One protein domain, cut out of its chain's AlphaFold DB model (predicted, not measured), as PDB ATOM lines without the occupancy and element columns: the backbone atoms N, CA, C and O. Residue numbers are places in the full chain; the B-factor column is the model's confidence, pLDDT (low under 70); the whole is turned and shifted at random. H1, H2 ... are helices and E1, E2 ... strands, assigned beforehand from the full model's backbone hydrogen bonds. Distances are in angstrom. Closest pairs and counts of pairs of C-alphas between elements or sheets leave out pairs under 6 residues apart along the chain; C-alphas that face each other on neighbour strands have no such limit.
ATOM      1  N   TYR A  24      59.025 158.992 183.105       94.00
ATOM      2  CA  TYR A  24      59.555 157.727 182.611       94.00
ATOM      3  C   TYR A  24      58.860 156.557 183.288       94.00
ATOM      4  O   TYR A  24      58.841 156.470 184.519       94.00
ATOM      5  N   LYS A  25      58.357 155.612 182.492       95.69
ATOM      6  CA  LYS A  25      58.035 154.277 182.997       95.69
ATOM      7  C   LYS A  25      59.289 153.432 182.980       95.69
ATOM      8  O   LYS A  25      59.990 153.376 181.972       95.69
ATOM      9  N   CYS A  26      59.552 152.762 184.091       96.50
ATOM     10  CA  CYS A  26      60.777 152.012 184.284       96.50
ATOM     11  C   CYS A  26      60.530 150.616 184.845       96.50
ATOM     12  O   CYS A  26      59.615 150.387 185.639       96.50
ATOM     13  N   GLY A  27      61.406 149.697 184.456       96.25
ATOM     14  CA  GLY A  27      61.623 148.430 185.133       96.25
ATOM     15  C   GLY A  27      62.791 148.630 186.069       96.25
ATOM     16  O   GLY A  27      63.882 148.938 185.593       96.25
ATOM     17  N   CYS A  28      62.559 148.507 187.372       96.00
ATOM     18  CA  CYS A  28      63.532 148.857 188.402       96.00
ATOM     19  C   CYS A  28      64.000 147.624 189.173       96.00
ATOM     20  O   CYS A  28      63.209 146.731 189.478       96.00
ATOM     21  N   GLU A  29      65.275 147.600 189.531       95.31
ATOM     22  CA  GLU A  29      65.787 146.633 190.491       95.31
ATOM     23  C   GLU A  29      65.151 146.928 191.862       95.31
ATOM     24  O   GLU A  29      64.966 148.090 192.243       95.31
ATOM     25  N   GLU A  30      64.733 145.882 192.575       94.31
ATOM     26  CA  GLU A  30      63.944 146.007 193.804       94.31
ATOM     27  C   GLU A  30      64.618 146.885 194.868       94.31
ATOM     28  O   GLU A  30      63.948 147.712 195.490       94.31
ATOM     29  N   SER A  31      65.930 146.745 195.060       91.50
ATOM     30  CA  SER A  31      66.694 147.523 196.042       91.50
ATOM     31  C   SER A  31      66.902 148.980 195.622       91.50
ATOM     32  O   SER A  31      66.994 149.857 196.480       91.50
ATOM     33  N   ALA A  32      66.894 149.266 194.319       91.50
ATOM     34  CA  ALA A  32      67.072 150.614 193.780       91.50
ATOM     35  C   ALA A  32      65.770 151.422 193.698       91.50
ATOM     36  O   ALA A  32      65.803 152.655 193.701       91.50
ATOM     37  N   LYS A  33      64.618 150.741 193.620       92.50
ATOM     38  CA  LYS A  33      63.298 151.349 193.384       92.50
ATOM     39  C   LYS A  33      63.021 152.561 194.272       92.50
ATOM     40  O   LYS A  33      62.611 153.602 193.767       92.50
ATOM     41  N   ALA A  34      63.225 152.429 195.583       89.94
ATOM     42  CA  ALA A  34      62.893 153.495 196.524       89.94
ATOM     43  C   ALA A  34      63.717 154.768 196.274       89.94
ATOM     44  O   ALA A  34      63.158 155.859 196.329       89.94
ATOM     45  N   GLY A  35      65.011 154.633 195.959       88.12
ATOM     46  CA  GLY A  35      65.875 155.770 195.625       88.12
ATOM     47  C   GLY A  35      65.519 156.389 194.274       88.12
ATOM     48  O   GLY A  35      65.399 157.605 194.161       88.12
ATOM     49  N   LEU A  36      65.247 155.555 193.266       89.31
ATOM     50  CA  LEU A  36      64.849 156.000 191.927       89.31
ATOM     51  C   LEU A  36      63.552 156.820 191.937       89.31
ATOM     52  O   LEU A  36      63.476 157.874 191.313       89.31
ATOM     53  N   GLN A  37      62.533 156.371 192.673       90.25
ATOM     54  CA  GLN A  37      61.230 157.046 192.720       90.25
ATOM     55  C   GLN A  37      61.223 158.340 193.549       90.25
ATOM     56  O   GLN A  37      60.232 159.068 193.519       90.25
ATOM     57  N   GLN A  38      62.299 158.643 194.282       89.31
ATOM     58  CA  GLN A  38      62.463 159.942 194.943       89.31
ATOM     59  C   GLN A  38      62.843 161.053 193.957       89.31
ATOM     60  O   GLN A  38      62.643 162.228 194.274       89.31
ATOM     61  N   SER A  39      63.345 160.697 192.768       80.31
ATOM     62  CA  SER A  39      63.660 161.662 191.717       80.31
ATOM     63  C   SER A  39      62.401 162.409 191.277       80.31
ATOM     64  O   SER A  39      61.418 161.812 190.827       80.31
ATOM     65  N   LYS A  40      62.431 163.738 191.417       76.25
ATOM     66  CA  LYS A  40      61.355 164.630 190.962       76.25
ATOM     67  C   LYS A  40      61.547 165.079 189.516       76.25
ATOM     68  O   LYS A  40      60.558 165.421 188.873       76.25
ATOM     69  N   ASP A  41      62.786 165.055 189.036       76.44
ATOM     70  CA  ASP A  41      63.163 165.425 187.678       76.44
ATOM     71  C   ASP A  41      64.426 164.638 187.260       76.44
ATOM     72  O   ASP A  41      65.464 164.812 187.898       76.44
ATOM     73  N   PRO A  42      64.337 163.706 186.290       81.31
ATOM     74  CA  PRO A  42      63.103 163.245 185.665       81.31
ATOM     75  C   PRO A  42      62.237 162.469 186.670       81.31
ATOM     76  O   PRO A  42      62.742 161.841 187.610       81.31
ATOM     77  N   LYS A  43      60.915 162.478 186.472       88.75
ATOM     78  CA  LYS A  43      59.989 161.701 187.306       88.75
ATOM     79  C   LYS A  43      60.045 160.233 186.892       88.75
ATOM     80  O   LYS A  43      59.576 159.865 185.816       88.75
ATOM     81  N   ILE A  44      60.560 159.387 187.780       92.44
ATOM     82  CA  ILE A  44      60.691 157.946 187.541       92.44
ATOM     83  C   ILE A  44      59.519 157.184 188.171       92.44
ATOM     84  O   ILE A  44      59.280 157.232 189.378       92.44
ATOM     85  N   GLU A  45      58.789 156.434 187.348       94.38
ATOM     86  CA  GLU A  45      57.734 155.517 187.771       94.38
ATOM     87  C   GLU A  45      58.172 154.066 187.537       94.38
ATOM     88  O   GLU A  45      58.150 153.560 186.416       94.38
ATOM     89  N   CYS A  46      58.552 153.374 188.611       93.94
ATOM     90  CA  CYS A  46      58.872 151.949 188.567       93.94
ATOM     91  C   CYS A  46      57.586 151.116 188.441       93.94
ATOM     92  O   CYS A  46      56.980 150.752 189.454       93.94
ATOM     93  N   VAL A  47      57.164 150.846 187.203       94.25
ATOM     94  CA  VAL A  47      55.953 150.070 186.873       94.25
ATOM     95  C   VAL A  47      56.191 148.564 186.900       94.25
ATOM     96  O   VAL A  47      55.260 147.803 187.140       94.25
ATOM     97  N   GLU A  48      57.439 148.141 186.710       90.94
ATOM     98  CA  GLU A  48      57.867 146.759 186.895       90.94
ATOM     99  C   GLU A  48      59.060 146.704 187.850       90.94
ATOM    100  O   GLU A  48      59.864 147.638 187.931       90.94
ATOM    101  N   THR A  49      59.177 145.601 188.584       92.19
ATOM    102  CA  THR A  49      60.304 145.351 189.484       92.19
ATOM    103  C   THR A  49      60.919 143.996 189.212       92.19
ATOM    104  O   THR A  49      60.194 143.006 189.109       92.19
ATOM    105  N   TYR A  50      62.243 143.938 189.169       91.38
ATOM    106  CA  TYR A  50      62.994 142.692 189.056       91.38
ATOM    107  C   TYR A  50      63.948 142.529 190.241       91.38
ATOM    108  O   TYR A  50      64.324 143.502 190.894       91.38
ATOM    109  N   LYS A  51      64.296 141.275 190.536       90.75
ATOM    110  CA  LYS A  51      65.254 140.905 191.581       90.75
ATOM    111  C   LYS A  51      66.415 140.174 190.935       90.75
ATOM    112  O   LYS A  51      66.177 139.221 190.192       90.75
ATOM    113  N   GLY A  52      67.634 140.570 191.279       84.75
ATOM    114  CA  GLY A  52      68.836 139.959 190.717       84.75
ATOM    115  C   GLY A  52      69.065 140.326 189.248       84.75
ATOM    116  O   GLY A  52      68.394 141.190 188.692       84.75
ATOM    117  N   TYR A  53      70.050 139.673 188.631       88.06
ATOM    118  CA  TYR A  53      70.604 140.071 187.328       88.06
ATOM    119  C   TYR A  53      70.677 138.910 186.322       88.06
ATOM    120  O   TYR A  53      71.441 138.945 185.364       88.06
ATOM    121  N   ASP A  54      69.901 137.857 186.564       82.19
ATOM    122  CA  ASP A  54      69.796 136.644 185.744       82.19
ATOM    123  C   ASP A  54      68.578 136.659 184.806       82.19
ATOM    124  O   ASP A  54      68.496 135.863 183.869       82.19
ATOM    125  N   LYS A  55      67.641 137.582 185.032       84.00
ATOM    126  CA  LYS A  55      66.422 137.757 184.234       84.00
ATOM    127  C   LYS A  55      66.547 138.926 183.270       84.00
ATOM    128  O   LYS A  55      67.487 139.701 183.330       84.00
ATOM    129  N   HIS A  56      65.599 139.037 182.355       87.81
ATOM    130  CA  HIS A  56      65.492 140.191 181.475       87.81
ATOM    131  C   HIS A  56      64.606 141.270 182.094       87.81
ATOM    132  O   HIS A  56      63.795 140.996 182.980       87.81
ATOM    133  N   VAL A  57      64.709 142.480 181.556       93.00
ATOM    134  CA  VAL A  57      63.821 143.599 181.887       93.00
ATOM    135  C   VAL A  57      63.129 144.043 180.619       93.00
ATOM    136  O   VAL A  57      63.771 144.178 179.578       93.00
ATOM    137  N   SER A  58      61.819 144.268 180.676       93.88
ATOM    138  CA  SER A  58      61.079 144.717 179.507       93.88
ATOM    139  C   SER A  58      60.058 145.771 179.871       93.88
ATOM    140  O   SER A  58      59.258 145.569 180.764       93.88
ATOM    141  N   ILE A  59      60.074 146.891 179.156       94.94
ATOM    142  CA  ILE A  59      59.203 148.033 179.435       94.94
ATOM    143  C   ILE A  59      58.546 148.491 178.157       94.94
ATOM    144  O   ILE A  59      59.114 148.383 177.072       94.94
ATOM    145  N   GLN A  60      57.316 148.967 178.279       94.00
ATOM    146  CA  GLN A  60      56.502 149.369 177.149       94.00
ATOM    147  C   GLN A  60      55.858 150.728 177.385       94.00
ATOM    148  O   GLN A  60      55.325 150.996 178.460       94.00
ATOM    149  N   GLU A  61      55.842 151.527 176.327       93.38
ATOM    150  CA  GLU A  61      55.062 152.751 176.223       93.38
ATOM    151  C   GLU A  61      54.427 152.825 174.844       93.38
ATOM    152  O   GLU A  61      55.122 152.685 173.840       93.38
ATOM    153  N   SER A  62      53.109 153.042 174.798       93.38
ATOM    154  CA  SER A  62      52.314 153.114 173.562       93.38
ATOM    155  C   SER A  62      52.785 152.114 172.487       93.38
ATOM    156  O   SER A  62      52.611 150.903 172.642       93.38
ATOM    157  N   HIS A  63      53.437 152.614 171.431       95.94
ATOM    158  CA  HIS A  63      53.815 151.868 170.233       95.94
ATOM    159  C   HIS A  63      55.211 151.245 170.294       95.94
ATOM    160  O   HIS A  63      55.702 150.754 169.278       95.94
ATOM    161  N   LEU A  64      55.873 151.263 171.451       97.12
ATOM    162  CA  LEU A  64      57.219 150.737 171.606       97.12
ATOM    163  C   LEU A  64      57.341 149.882 172.866       97.12
ATOM    164  O   LEU A  64      56.850 150.212 173.944       97.12
ATOM    165  N   LYS A  65      58.030 148.754 172.723       96.88
ATOM    166  CA  LYS A  65      58.500 147.925 173.826       96.88
ATOM    167  C   LYS A  65      60.009 147.773 173.720       96.88
ATOM    168  O   LYS A  65      60.516 147.421 172.657       96.88
ATOM    169  N   ILE A  66      60.703 148.010 174.823       97.06
ATOM    170  CA  ILE A  66      62.125 147.724 174.973       97.06
ATOM    171  C   ILE A  66      62.332 146.455 175.793       97.06
ATOM    172  O   ILE A  66      61.497 146.064 176.615       97.06
ATOM    173  N   TYR A  67      63.455 145.801 175.549       95.88
ATOM    174  CA  TYR A  67      63.894 144.616 176.259       95.88
ATOM    175  C   TYR A  67      65.407 144.698 176.460       95.88
ATOM    176  O   TYR A  67      66.153 144.917 175.504       95.88
ATOM    177  N   VAL A  68      65.855 144.494 177.695       95.19
ATOM    178  CA  VAL A  68      67.266 144.349 178.055       95.19
ATOM    179  C   VAL A  68      67.479 142.915 178.510       95.19
ATOM    180  O   VAL A  68      66.821 142.433 179.434       95.19
ATOM    181  N   ASP A  69      68.370 142.221 177.810       91.88
ATOM    182  CA  ASP A  69      68.703 140.830 178.091       91.88
ATOM    183  C   ASP A  69      69.482 140.693 179.409       91.88
ATOM    184  O   ASP A  69      70.201 141.618 179.789       91.88
ATOM    185  N   SER A  70      69.400 139.540 180.080       87.94
ATOM    186  CA  SER A  70      70.124 139.300 181.341       87.94
ATOM    187  C   SER A  70      71.634 139.502 181.197       87.94
ATOM    188  O   SER A  70      72.279 140.083 182.068       87.94
ATOM    189  N   SER A  71      72.186 139.137 180.036       86.06
ATOM    190  CA  SER A  71      73.590 139.370 179.676       86.06
ATOM    191  C   SER A  71      74.003 140.847 179.644       86.06
ATOM    192  O   SER A  71      75.194 141.142 179.654       86.06
ATOM    193  N   ASN A  72      73.037 141.770 179.608       88.62
ATOM    194  CA  ASN A  72      73.258 143.214 179.609       88.62
ATOM    195  C   ASN A  72      72.914 143.881 180.947       88.62
ATOM    196  O   ASN A  72      73.103 145.094 181.080       88.62
ATOM    197  N   LEU A  73      72.443 143.111 181.935       87.44
ATOM    198  CA  LEU A  73      72.169 143.612 183.283       87.44
ATOM    199  C   LEU A  73      73.426 143.744 184.141       87.44
ATOM    200  O   LEU A  73      73.425 144.518 185.095       87.44
ATOM    201  N   VAL A  74      74.497 143.025 183.799       88.81
ATOM    202  CA  VAL A  74      75.818 143.176 184.415       88.81
ATOM    203  C   VAL A  74      76.830 143.491 183.322       88.81
ATOM    204  O   VAL A  74      77.033 142.691 182.412       88.81
ATOM    205  N   GLN A  75      77.476 144.648 183.414       83.94
ATOM    206  CA  GLN A  75      78.460 145.127 182.446       83.94
ATOM    207  C   GLN A  75      79.829 145.276 183.114       83.94
ATOM    208  O   GLN A  75      79.930 145.811 184.212       83.94
ATOM    209  N   GLY A  76      80.886 144.797 182.455       69.75
ATOM    210  CA  GLY A  76      82.270 145.095 182.845       69.75
ATOM    211  C   GLY A  76      82.689 146.437 182.255       69.75
ATOM    212  O   GLY A  76      82.601 147.458 182.919       69.75
ATOM    213  N   ASP A  77      83.004 146.432 180.957       70.19
ATOM    214  CA  ASP A  77      83.450 147.620 180.207       70.19
ATOM    215  C   ASP A  77      82.754 147.784 178.846       70.19
ATOM    216  O   ASP A  77      83.194 148.550 177.992       70.19
ATOM    217  N   LYS A  78      81.681 147.027 178.603       77.94
ATOM    218  CA  LYS A  78      81.010 147.005 177.300       77.94
ATOM    219  C   LYS A  78      79.900 148.049 177.231       77.94
ATOM    220  O   LYS A  78      79.307 148.418 178.242       77.94
ATOM    221  N   ASP A  79      79.623 148.489 176.008       86.62
ATOM    222  CA  ASP A  79      78.430 149.267 175.688       86.62
ATOM    223  C   ASP A  79      77.162 148.444 175.970       86.62
ATOM    224  O   ASP A  79      77.184 147.210 175.921       86.62
ATOM    225  N   ALA A  80      76.046 149.124 176.229       90.81
ATOM    226  CA  ALA A  80      74.770 148.450 176.430       90.81
ATOM    227  C   ALA A  80      74.132 148.043 175.092       90.81
ATOM    228  O   ALA A  80      74.279 148.736 174.079       90.81
ATOM    229  N   ASN A  81      73.373 146.943 175.114       95.12
ATOM    230  CA  ASN A  81      72.502 146.521 174.020       95.12
ATOM    231  C   ASN A  81      71.038 146.532 174.464       95.12
ATOM    232  O   ASN A  81      70.701 146.103 175.570       95.12
ATOM    233  N   ILE A  82      70.166 147.000 173.574       97.00
ATOM    234  CA  ILE A  82      68.730 147.124 173.808       97.00
ATOM    235  C   ILE A  82      67.995 146.532 172.612       97.00
ATOM    236  O   ILE A  82      68.292 146.817 171.451       97.00
ATOM    237  N   ARG A  83      66.991 145.713 172.902       97.75
ATOM    238  CA  ARG A  83      66.087 145.153 171.904       97.75
ATOM    239  C   ARG A  83      64.822 145.993 171.831       97.75
ATOM    240  O   ARG A  83      64.144 146.183 172.837       97.75
ATOM    241  N   PHE A  84      64.467 146.438 170.633       98.06
ATOM    242  CA  PHE A  84      63.304 147.285 170.371       98.06
ATOM    243  C   PHE A  84      62.251 146.511 169.591       98.06
ATOM    244  O   PHE A  84      62.560 145.860 168.594       98.06
ATOM    245  N   ARG A  85      60.993 146.592 170.014       97.56
ATOM    246  CA  ARG A  85      59.864 146.002 169.299       97.56
ATOM    247  C   ARG A  85      58.752 147.033 169.159       97.56
ATOM    248  O   ARG A  85      58.224 147.473 170.184       97.56
ATOM    249  N   PRO A  86      58.389 147.425 167.930       96.88
ATOM    250  CA  PRO A  86      57.242 148.286 167.720       96.88
ATOM    251  C   PRO A  86      55.954 147.539 168.077       96.88
ATOM    252  O   PRO A  86      55.930 146.313 168.226       96.88
ATOM    253  N   ARG A  87      54.876 148.290 168.248       95.69
ATOM    254  CA  ARG A  87      53.567 147.766 168.626       95.69
ATOM    255  C   ARG A  87      52.458 148.441 167.847       95.69
ATOM    256  O   ARG A  87      52.669 149.447 167.175       95.69
ATOM    257  N   ASP A  88      51.259 147.884 167.990       93.81
ATOM    258  CA  ASP A  88      50.006 148.465 167.508       93.81
ATOM    259  C   ASP A  88      50.032 148.777 166.000       93.81
ATOM    260  O   ASP A  88      49.476 149.769 165.533       93.81
ATOM    261  N   GLY A  89      50.730 147.932 165.233       92.94
ATOM    262  CA  GLY A  89      50.852 148.073 163.778       92.94
ATOM    263  C   GLY A  89      51.791 149.194 163.329       92.94
ATOM    264  O   GLY A  89      51.808 149.528 162.147       92.94
ATOM    265  N   LYS A  90      52.564 149.789 164.245       96.44
ATOM    266  CA  LYS A  90      53.609 150.757 163.904       96.44
ATOM    267  C   LYS A  90      54.899 150.057 163.492       96.44
ATOM    268  O   LYS A  90      55.111 148.877 163.762       96.44
ATOM    269  N   CYS A  91      55.775 150.817 162.848       97.69
ATOM    270  CA  CYS A  91      57.121 150.383 162.500       97.69
ATOM    271  C   CYS A  91      58.127 151.138 163.357       97.69
ATOM    272  O   CYS A  91      57.934 152.321 163.613       97.69
ATOM    273  N   LEU A  92      59.189 150.471 163.799       98.31
ATOM    274  CA  LEU A  92      60.386 151.134 164.304       98.31
ATOM    275  C   LEU A  92      61.145 151.689 163.096       98.31
ATOM    276  O   LEU A  92      61.378 150.951 162.138       98.31
ATOM    277  N   GLU A  93      61.520 152.964 163.155       98.25
ATOM    278  CA  GLU A  93      62.091 153.699 162.020       98.25
ATOM    279  C   GLU A  93      63.535 154.155 162.254       98.25
ATOM    280  O   GLU A  93      64.361 154.183 161.339       98.25
ATOM    281  N   ARG A  94      63.862 154.500 163.503       98.12
ATOM    282  CA  ARG A  94      65.191 154.982 163.894       98.12
ATOM    283  C   ARG A  94      65.474 154.642 165.347       98.12
ATOM    284  O   ARG A  94      64.578 154.721 166.184       98.12
ATOM    285  N   VAL A  95      66.730 154.333 165.642       98.25
ATOM    286  CA  VAL A  95      67.267 154.236 167.000       98.25
ATOM    287  C   VAL A  95      68.621 154.942 167.049       98.25
ATOM    288  O   VAL A  95      69.464 154.741 166.168       98.25
ATOM    289  N   ALA A  96      68.833 155.770 168.066       97.69
ATOM    290  CA  ALA A  96      70.069 156.516 168.261       97.69
ATOM    291  C   ALA A  96      70.574 156.427 169.702       97.69
ATOM    292  O   ALA A  96      69.786 156.322 170.641       97.69
ATOM    293  N   ASP A  97      71.894 156.487 169.851       96.75
ATOM    294  CA  ASP A  97      72.563 156.712 171.126       96.75
ATOM    295  C   ASP A  97      72.380 158.178 171.521       96.75
ATOM    296  O   ASP A  97      72.902 159.066 170.846       96.75
ATOM    297  N   GLY A  98      71.652 158.429 172.609       93.44
ATOM    298  CA  GLY A  98      71.411 159.783 173.108       93.44
ATOM    299  C   GLY A  98      72.661 160.414 173.723       93.44
ATOM    300  O   GLY A  98      72.809 161.631 173.712       93.44
ATOM    301  N   ASN A  99      73.617 159.610 174.194       92.38
ATOM    302  CA  ASN A  99      74.837 160.124 174.808       92.38
ATOM    303  C   ASN A  99      75.823 160.644 173.761       92.38
ATOM    304  O   ASN A  99      76.679 161.466 174.094       92.38
ATOM    305  N   GLN A 100      75.759 160.123 172.536       92.75
ATOM    306  CA  GLN A 100      76.641 160.485 171.420       92.75
ATOM    307  C   GLN A 100      75.896 161.181 170.276       92.75
ATOM    308  O   GLN A 100      76.519 161.500 169.268       92.75
ATOM    309  N   GLU A 101      74.576 161.338 170.394       92.00
ATOM    310  CA  GLU A 101      73.682 161.834 169.339       92.00
ATOM    311  C   GLU A 101      73.855 161.078 168.004       92.00
ATOM    312  O   GLU A 101      73.656 161.606 166.908       92.00
ATOM    313  N   LYS A 102      74.234 159.797 168.086       95.56
ATOM    314  CA  LYS A 102      74.616 158.976 166.933       95.56
ATOM    315  C   LYS A 102      73.494 158.022 166.555       95.56
ATOM    316  O   LYS A 102      73.062 157.211 167.369       95.56
ATOM    317  N   VAL A 103      73.087 158.032 165.286       97.56
ATOM    318  CA  VAL A 103      72.177 157.011 164.745       97.56
ATOM    319  C   VAL A 103      72.876 155.655 164.743       97.56
ATOM    320  O   VAL A 103      73.887 155.472 164.066       97.56
ATOM    321  N   LEU A 104      72.330 154.707 165.500       97.50
ATOM    322  CA  LEU A 104      72.827 153.331 165.574       97.50
ATOM    323  C   LEU A 104      72.082 152.417 164.604       97.50
ATOM    324  O   LEU A 104      72.637 151.441 164.102       97.50
ATOM    325  N   TRP A 105      70.820 152.738 164.324       98.25
ATOM    326  CA  TRP A 105      70.007 152.000 163.376       98.25
ATOM    327  C   TRP A 105      68.952 152.896 162.725       98.25
ATOM    328  O   TRP A 105      68.370 153.769 163.370       98.25
ATOM    329  N   MET A 106      68.680 152.647 161.446       97.44
ATOM    330  CA  MET A 106      67.614 153.285 160.681       97.44
ATOM    331  C   MET A 106      67.105 152.304 159.622       97.44
ATOM    332  O   MET A 106      67.891 151.554 159.040       97.44
ATOM    333  N   GLY A 107      65.801 152.288 159.384       95.88
ATOM    334  CA  GLY A 107      65.152 151.367 158.453       95.88
ATOM    335  C   GLY A 107      63.683 151.203 158.803       95.88
ATOM    336  O   GLY A 107      63.169 151.962 159.604       95.88
ATOM    337  N   SER A 108      62.999 150.210 158.239       96.38
ATOM    338  CA  SER A 108      61.616 149.909 158.619       96.38
ATOM    339  C   SER A 108      61.531 148.505 159.200       96.38
ATOM    340  O   SER A 108      61.738 147.514 158.501       96.38
ATOM    341  N   HIS A 109      61.258 148.415 160.501       97.38
ATOM    342  CA  HIS A 109      60.973 147.153 161.182       97.38
ATOM    343  C   HIS A 109      59.541 147.214 161.702       97.38
ATOM    344  O   HIS A 109      59.294 147.890 162.689       97.38
ATOM    345  N   CYS A 110      58.600 146.542 161.035       96.50
ATOM    346  CA  CYS A 110      57.154 146.618 161.322       96.50
ATOM    347  C   CYS A 110      56.595 145.389 162.056       96.50
ATOM    348  O   CYS A 110      55.385 145.188 162.132       96.50
ATOM    349  N   SER A 111      57.469 144.516 162.555       93.19
ATOM    350  CA  SER A 111      57.042 143.291 163.221       93.19
ATOM    351  C   SER A 111      56.657 143.558 164.673       93.19
ATOM    352  O   SER A 111      57.504 143.903 165.497       93.19
ATOM    353  N   ASN A 112      55.390 143.307 165.010       89.00
ATOM    354  CA  ASN A 112      54.897 143.366 166.392       89.00
ATOM    355  C   ASN A 112      55.316 142.141 167.233       89.00
ATOM    356  O   ASN A 112      55.112 142.127 168.449       89.00
ATOM    357  N   SER A 113      55.869 141.094 166.610       90.12
ATOM    358  CA  SER A 113      56.239 139.839 167.279       90.12
ATOM    359  C   SER A 113      57.743 139.693 167.505       90.12
ATOM    360  O   SER A 113      58.135 139.075 168.495       90.12
ATOM    361  N   SER A 114      58.585 140.303 166.665       94.12
ATOM    362  CA  SER A 114      60.045 140.188 166.745       94.12
ATOM    363  C   SER A 114      60.723 141.486 167.171       94.12
ATOM    364  O   SER A 114      60.254 142.590 166.900       94.12
ATOM    365  N   TYR A 115      61.859 141.341 167.849       96.69
ATOM    366  CA  TYR A 115      62.673 142.463 168.291       96.69
ATOM    367  C   TYR A 115      63.773 142.777 167.278       96.69
ATOM    368  O   TYR A 115      64.339 141.875 166.660       96.69
ATOM    369  N   ARG A 116      64.122 144.057 167.180       97.44
ATOM    370  CA  ARG A 116      65.365 144.530 166.585       97.44
ATOM    371  C   ARG A 116      66.404 144.711 167.686       97.44
ATOM    372  O   ARG A 116      66.205 145.533 168.575       97.44
ATOM    373  N   ASP A 117      67.492 143.953 167.621       96.94
ATOM    374  CA  ASP A 117      68.645 144.150 168.503       96.94
ATOM    375  C   ASP A 117      69.479 145.337 168.004       96.94
ATOM    376  O   ASP A 117      69.811 145.415 166.814       96.94
ATOM    377  N   VAL A 118      69.753 146.284 168.894       97.06
ATOM    378  CA  VAL A 118      70.593 147.453 168.637       97.06
ATOM    379  C   VAL A 118      71.594 147.546 169.783       97.06
ATOM    380  O   VAL A 118      71.216 147.551 170.952       97.06
ATOM    381  N   GLY A 119      72.877 147.599 169.444       94.56
ATOM    382  CA  GLY A 119      73.963 147.697 170.414       94.56
ATOM    383  C   GLY A 119      74.753 148.987 170.286       94.56
ATOM    384  O   GLY A 119      74.443 149.821 169.439       94.56
ATOM    385  N   GLN A 120      75.827 149.091 171.070       93.12
ATOM    386  CA  GLN A 120      76.751 150.236 171.090       93.12
ATOM    387  C   GLN A 120      76.192 151.506 171.749       93.12
ATOM    388  O   GLN A 120      76.679 152.601 171.471       93.12
ATOM    389  N   PHE A 121      75.210 151.376 172.646       95.31
ATOM    390  CA  PHE A 121      74.792 152.501 173.481       95.31
ATOM    391  C   PHE A 121      75.888 152.816 174.494       95.31
ATOM    392  O   PHE A 121      76.185 151.998 175.376       95.31
ATOM    393  N   LYS A 122      76.508 153.992 174.372       94.50
ATOM    394  CA  LYS A 122      77.625 154.360 175.239       94.50
ATOM    395  C   LYS A 122      77.158 154.558 176.670       94.50
ATOM    396  O   LYS A 122      76.292 155.385 176.938       94.50
ATOM    397  N   LEU A 123      77.798 153.852 177.598       92.81
ATOM    398  CA  LEU A 123      77.684 154.134 179.023       92.81
ATOM    399  C   LEU A 123      78.583 155.319 179.369       92.81
ATOM    400  O   LEU A 123      79.787 155.285 179.116       92.81
ATOM    401  N   LYS A 124      78.000 156.361 179.955       92.56
ATOM    402  CA  LYS A 124      78.729 157.495 180.524       92.56
ATOM    403  C   LYS A 124      78.553 157.494 182.031       92.56
ATOM    404  O   LYS A 124      77.441 157.296 182.516       92.56
ATOM    405  N   GLU A 125      79.642 157.701 182.756       92.00
ATOM    406  CA  GLU A 125      79.571 157.903 184.197       92.00
ATOM    407  C   GLU A 125      78.888 159.241 184.505       92.00
ATOM    408  O   GLU A 125      79.079 160.235 183.792       92.00
ATOM    409  N   SER A 126      78.057 159.249 185.543       85.25
ATOM    410  CA  SER A 126      77.429 160.456 186.058       85.25
ATOM    411  C   SER A 126      78.496 161.373 186.637       85.25
ATOM    412  O   SER A 126      79.348 160.953 187.416       85.25
ATOM    413  N   LYS A 127      78.427 162.661 186.292       82.75
ATOM    414  CA  LYS A 127      79.278 163.687 186.910       82.75
ATOM    415  C   LYS A 127      78.832 164.035 188.331       82.75
ATOM    416  O   LYS A 127      79.595 164.646 189.070       82.75
ATOM    417  N   GLU A 128      77.595 163.693 188.679       80.56
ATOM    418  CA  GLU A 128      76.954 164.052 189.946       80.56
ATOM    419  C   GLU A 128      77.089 162.932 190.985       80.56
ATOM    420  O   GLU A 128      77.067 163.197 192.185       80.56
ATOM    421  N   GLN A 129      77.265 161.688 190.530       82.06
ATOM    422  CA  GLN A 129      77.361 160.522 191.396       82.06
ATOM    423  C   GLN A 129      78.384 159.517 190.854       82.06
ATOM    424  O   GLN A 129      78.117 158.784 189.901       82.06
ATOM    425  N   GLU A 130      79.548 159.458 191.502       87.56
ATOM    426  CA  GLU A 130      80.600 158.488 191.186       87.56
ATOM    427  C   GLU A 130      80.067 157.049 191.272       87.56
ATOM    428  O   GLU A 130      79.278 156.701 192.159       87.56
ATOM    429  N   GLY A 131      80.471 156.206 190.322       89.25
ATOM    430  CA  GLY A 131      80.009 154.827 190.236       89.25
ATOM    431  C   GLY A 131      78.589 154.668 189.693       89.25
ATOM    432  O   GLY A 131      78.121 153.536 189.578       89.25
ATOM    433  N   GLN A 132      77.890 155.743 189.320       91.75
ATOM    434  CA  GLN A 132      76.639 155.655 188.570       91.75
ATOM    435  C   GLN A 132      76.916 155.821 187.077       91.75
ATOM    436  O   GLN A 132      77.579 156.761 186.660       91.75
ATOM    437  N   TRP A 133      76.367 154.935 186.253       94.19
ATOM    438  CA  TRP A 133      76.560 154.956 184.805       94.19
ATOM    439  C   TRP A 133      75.221 154.990 184.093       94.19
ATOM    440  O   TRP A 133      74.267 154.339 184.519       94.19
ATOM    441  N   MET A 134      75.154 155.715 182.984       93.88
ATOM    442  CA  MET A 134      73.931 155.864 182.214       93.88
ATOM    443  C   MET A 134      74.187 155.671 180.725       93.88
ATOM    444  O   MET A 134      75.108 156.259 180.157       93.88
ATOM    445  N   ALA A 135      73.342 154.867 180.089       94.94
ATOM    446  CA  ALA A 135      73.187 154.835 178.640       94.94
ATOM    447  C   ALA A 135      71.860 155.509 178.306       94.94
ATOM    448  O   ALA A 135      70.844 155.148 178.895       94.94
ATOM    449  N   THR A 136      71.850 156.467 177.385       96.19
ATOM    450  CA  THR A 136      70.618 157.123 176.928       96.19
ATOM    451  C   THR A 136      70.339 156.744 175.480       96.19
ATOM    452  O   THR A 136      71.249 156.406 174.719       96.19
ATOM    453  N   TYR A 137      69.072 156.757 175.091       96.69
ATOM    454  CA  TYR A 137      68.672 156.408 173.740       96.69
ATOM    455  C   TYR A 137      67.448 157.190 173.283       96.69
ATOM    456  O   TYR A 137      66.590 157.590 174.072       96.69
ATOM    457  N   GLU A 138      67.353 157.331 171.970       97.50
ATOM    458  CA  GLU A 138      66.160 157.790 171.276       97.50
ATOM    459  C   GLU A 138      65.656 156.681 170.363       97.50
ATOM    460  O   GLU A 138      66.445 155.984 169.717       97.50
ATOM    461  N   ALA A 139      64.341 156.547 170.256       97.25
ATOM    462  CA  ALA A 139      63.713 155.658 169.294       97.25
ATOM    463  C   ALA A 139      62.546 156.367 168.607       97.25
ATOM    464  O   ALA A 139      61.742 157.027 169.256       97.25
ATOM    465  N   ARG A 140      62.433 156.202 167.290       97.62
ATOM    466  CA  ARG A 140      61.296 156.673 166.497       97.62
ATOM    467  C   ARG A 140      60.507 155.489 165.994       97.62
ATOM    468  O   ARG A 140      61.072 154.536 165.453       97.62
ATOM    469  N   THR A 141      59.198 155.588 166.131       97.38
ATOM    470  CA  THR A 141      58.239 154.742 165.431       97.38
ATOM    471  C   THR A 141      57.442 155.581 164.442       97.38
ATOM    472  O   THR A 141      57.308 156.786 164.640       97.38
ATOM    473  N   SER A 142      56.792 154.942 163.471       95.56
ATOM    474  CA  SER A 142      55.905 155.613 162.508       95.56
ATOM    475  C   SER A 142      54.707 156.347 163.133       95.56
ATOM    476  O   SER A 142      53.948 157.013 162.434       95.56
ATOM    477  N   GLY A 143      54.476 156.202 164.443       92.81
ATOM    478  CA  GLY A 143      53.458 156.957 165.170       92.81
ATOM    479  C   GLY A 143      54.000 157.974 166.170       92.81
ATOM    480  O   GLY A 143      53.233 158.845 166.575       92.81
ATOM    481  N   LYS A 144      55.251 157.833 166.640       95.12
ATOM    482  CA  LYS A 144      55.739 158.584 167.805       95.12
ATOM    483  C   LYS A 144      57.244 158.474 168.050       95.12
ATOM    484  O   LYS A 144      57.838 157.440 167.729       95.12
ATOM    485  N   ASP A 145      57.793 159.488 168.715       95.62
ATOM    486  CA  ASP A 145      59.167 159.532 169.218       95.62
ATOM    487  C   ASP A 145      59.227 159.168 170.711       95.62
ATOM    488  O   ASP A 145      58.312 159.447 171.487       95.62
ATOM    489  N   TYR A 146      60.328 158.537 171.103       96.38
ATOM    490  CA  TYR A 146      60.585 158.061 172.454       96.38
ATOM    491  C   TYR A 146      62.001 158.423 172.874       96.38
ATOM    492  O   TYR A 146      62.942 158.363 172.075       96.38
ATOM    493  N   THR A 147      62.155 158.708 174.157       96.56
ATOM    494  CA  THR A 147      63.445 158.793 174.842       96.56
ATOM    495  C   THR A 147      63.504 157.756 175.937       96.56
ATOM    496  O   THR A 147      62.486 157.327 176.474       96.56
ATOM    497  N   GLY A 148      64.701 157.329 176.287       96.12
ATOM    498  CA  GLY A 148      64.871 156.435 177.410       96.12
ATOM    499  C   GLY A 148      66.306 156.347 177.859       96.12
ATOM    500  O   GLY A 148      67.216 156.928 177.263       96.12
ATOM    501  N   PHE A 149      66.491 155.631 178.954       95.75
ATOM    502  CA  PHE A 149      67.800 155.445 179.542       95.75
ATOM    503  C   PHE A 149      67.873 154.156 180.348       95.75
ATOM    504  O   PHE A 149      66.868 153.623 180.823       95.75
ATOM    505  N   LEU A 150      69.094 153.664 180.507       95.75
ATOM    506  CA  LEU A 150      69.451 152.597 181.425       95.75
ATOM    507  C   LEU A 150      70.337 153.190 182.516       95.75
ATOM    508  O   LEU A 150      71.324 153.851 182.195       95.75
ATOM    509  N   ILE A 151      70.009 152.940 183.782       94.38
ATOM    510  CA  ILE A 151      70.850 153.320 184.925       94.38
ATOM    511  C   ILE A 151      71.591 152.081 185.391       94.38
ATOM    512  O   ILE A 151      70.978 151.033 185.568       94.38
ATOM    513  N   TYR A 152      72.882 152.222 185.651       94.88
ATOM    514  CA  TYR A 152      73.731 151.211 186.258       94.88
ATOM    515  C   TYR A 152      74.447 151.783 187.483       94.88
ATOM    516  O   TYR A 152      74.728 152.978 187.546       94.88
ATOM    517  N   ALA A 153      74.779 150.916 188.437       93.44
ATOM    518  CA  ALA A 153      75.603 151.241 189.595       93.44
ATOM    519  C   ALA A 153      76.788 150.275 189.691       93.44
ATOM    520  O   ALA A 153      76.628 149.067 189.499       93.44
ATOM    521  N   THR A 154      77.974 150.797 189.986       93.75
ATOM    522  CA  THR A 154      79.183 150.001 190.195       93.75
ATOM    523  C   THR A 154      79.082 149.239 191.517       93.75
ATOM    524  O   THR A 154      78.884 149.819 192.583       93.75
ATOM    525  N   GLY A 155      79.210 147.917 191.450       89.69
ATOM    526  CA  GLY A 155      79.307 147.044 192.610       89.69
ATOM    527  C   GLY A 155      80.732 146.958 193.153       89.69
ATOM    528  O   GLY A 155      81.696 147.433 192.557       89.69
ATOM    529  N   LYS A 156      80.885 146.285 194.297       88.00
ATOM    530  CA  LYS A 156      82.192 146.110 194.959       88.00
ATOM    531  C   LYS A 156      83.203 145.301 194.138       88.00
ATOM    532  O   LYS A 156      84.390 145.366 194.427       88.00
ATOM    533  N   ASP A 157      82.740 144.528 193.159       89.81
ATOM    534  CA  ASP A 157      83.586 143.764 192.237       89.81
ATOM    535  C   ASP A 157      83.989 144.572 190.988       89.81
ATOM    536  O   ASP A 157      84.559 144.009 190.055       89.81
ATOM    537  N   GLY A 158      83.681 145.873 190.957       88.38
ATOM    538  CA  GLY A 158      83.984 146.778 189.848       88.38
ATOM    539  C   GLY A 158      83.030 146.659 188.658       88.38
ATOM    540  O   GLY A 158      83.138 147.448 187.722       88.38
ATOM    541  N   LYS A 159      82.075 145.720 188.674       91.81
ATOM    542  CA  LYS A 159      81.087 145.581 187.598       91.81
ATOM    543  C   LYS A 159      79.937 146.553 187.779       91.81
ATOM    544  O   LYS A 159      79.580 146.927 188.891       91.81
ATOM    545  N   ARG A 160      79.308 146.919 186.672       93.62
ATOM    546  CA  ARG A 160      78.147 147.804 186.607       93.62
ATOM    547  C   ARG A 160      76.876 146.966 186.559       93.62
ATOM    548  O   ARG A 160      76.695 146.164 185.649       93.62
ATOM    549  N   TYR A 161      75.986 147.176 187.514       94.38
ATOM    550  CA  TYR A 161      74.731 146.449 187.664       94.38
ATOM    551  C   TYR A 161      73.560 147.346 187.292       94.38
ATOM    552  O   TYR A 161      73.438 148.440 187.846       94.38
ATOM    553  N   MET A 162      72.697 146.912 186.377       95.62
ATOM    554  CA  MET A 162      71.561 147.720 185.938       95.62
ATOM    555  C   MET A 162      70.579 147.913 187.092       95.62
ATOM    556  O   MET A 162      70.158 146.958 187.725       95.62
ATOM    557  N   GLN A 163      70.225 149.157 187.370       95.56
ATOM    558  CA  GLN A 163      69.268 149.548 188.399       95.56
ATOM    559  C   GLN A 163      67.904 149.864 187.786       95.56
ATOM    560  O   GLN A 163      66.874 149.643 188.418       95.56
ATOM    561  N   ALA A 164      67.873 150.355 186.544       95.69
ATOM    562  CA  ALA A 164      66.630 150.641 185.842       95.69
ATOM    563  C   ALA A 164      66.791 150.603 184.322       95.69
ATOM    564  O   ALA A 164      67.844 150.968 183.802       95.69
ATOM    565  N   ALA A 165      65.716 150.232 183.628       96.94
ATOM    566  CA  ALA A 165      65.513 150.499 182.208       96.94
ATOM    567  C   ALA A 165      64.241 151.330 182.048       96.94
ATOM    568  O   ALA A 165      63.182 150.906 182.511       96.94
ATOM    569  N   CYS A 166      64.343 152.499 181.426       96.56
ATOM    570  CA  CYS A 166      63.318 153.534 181.445       96.56
ATOM    571  C   CYS A 166      62.955 153.994 180.040       96.56
ATOM    572  O   CYS A 166      63.836 154.228 179.221       96.56
ATOM    573  N   LEU A 167      61.663 154.182 179.791       96.38
ATOM    574  CA  LEU A 167      61.123 154.653 178.523       96.38
ATOM    575  C   LEU A 167      60.108 155.770 178.785       96.38
ATOM    576  O   LEU A 167      59.216 155.630 179.620       96.38
ATOM    577  N   GLU A 168      60.257 156.868 178.058       94.12
ATOM    578  CA  GLU A 168      59.336 157.993 178.023       94.12
ATOM    579  C   GLU A 168      58.671 158.070 176.651       94.12
ATOM    580  O   GLU A 168      59.292 157.898 175.598       94.12
ATOM    581  N   ASN A 169      57.381 158.365 176.699       88.12
ATOM    582  CA  ASN A 169      56.561 158.659 175.547       88.12
ATOM    583  C   ASN A 169      56.492 160.183 175.352       88.12
ATOM    584  O   ASN A 169      55.791 160.834 176.127       88.12
ATOM    585  N   LYS A 170      57.209 160.731 174.360       80.31
ATOM    586  CA  LYS A 170      57.320 162.189 174.152       80.31
ATOM    587  C   LYS A 170      56.037 162.862 173.663       80.31
ATOM    588  O   LYS A 170      55.102 162.155 173.240       80.31
TER     589      LYS A 170
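AT A GLANCE: This is residues 24 to 170 of the 170 residues of an uncharacterized protein of Proteobacteria bacterium (UniProt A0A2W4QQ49). Two strongly twisted sheets lie face to face as a sandwich, a seven-strand sheet with a four-strand sheet over part of it, their strands running nearly in line. A small helix, H1, packs on E2 at one edge of the larger sheet. The printed part has 147 residues, mostly strand, in the order E1 H1 E2 and then E3 to E11. The larger sheet, E2 E1 E11 E10 E9 E6 E7, is mixed, and the smaller, E3 E4 E5 E8, is antiparallel. The whole is compact, with a radius of gyration of the C-alphas of 14.3 A, and only just elongated, spanning 43 by 28 by 27 A.

IN THESE COORDINATES: Find C-alpha 24 at (59.555, 157.727, 182.611), where E1 begins; it runs to residue 29. H1 is residues 33 to 36, and E2, residues 43 to 50, bends by 64 degrees at residue 47. Next come E3, residues 57 to 61, E4, 64 to 68, E5, 80 to 86, E6, 92 to 97, E7, 102 to 109, and E8, 116 to 121. E9, residues 132 to 141, is 29.6 A long, and E10, residues 144 to 154, 33.5 A. E11, residues 160 to 169, is 26.6 A long, bends by 51 degrees at residue 163 and ends at C-alpha 169 (56.561, 158.659, 175.547).

HOW THE PARTS SIT: In the larger sheet, E1 and E2 are parallel, with N 26 and O 45 at 2.8 A; with H1 they form a strand-helix-strand unit, two parallel neighbours joined through a helix, its crossover right-handed. E1 and E11 are antiparallel, N 27 and O 165 at 2.9 A. E9 E10 E11 form a meander, each strand the antiparallel neighbour of the one before; look at N 148 and O 137, 2.9 A, and N 166 and O 149, 2.8 A. Beyond E9, look for N 96 and O 138, 2.9 A, then N 95 and O 105, 2.9 A, in the hairpin of E6 and E7. The smaller sheet holds the meander E3 E4 E5, with N 59 and O 66 at 3.0 A and N 67 and O 83 at 2.8 A, and then E8, with N 82 and O 118 at 2.9 A. Between the sheets, the closest C-alphas of E3 and E11 are those of Glu 61 and Asn 169, 6.1 A, and of E7 and E8 those of Trp 105 and Val 118, 7.0 A. H1 is on the larger sheet at a height of 7.5 A, over none of its strands, but only just: 2 of its 4 C-alphas fall on E1. H1 is too short for an O i to N i+4 pair; its one O i to N i+3 pair is within range.

THE WHOLE: The C-alphas of Gly 89 and Lys 156 are the two farthest apart, 44.3 A. The printed part has no cut, and the link from E4 to E5, 11 residues, is long. The mean pLDDT of the printed part is 92.4, and residue 76 is under 70.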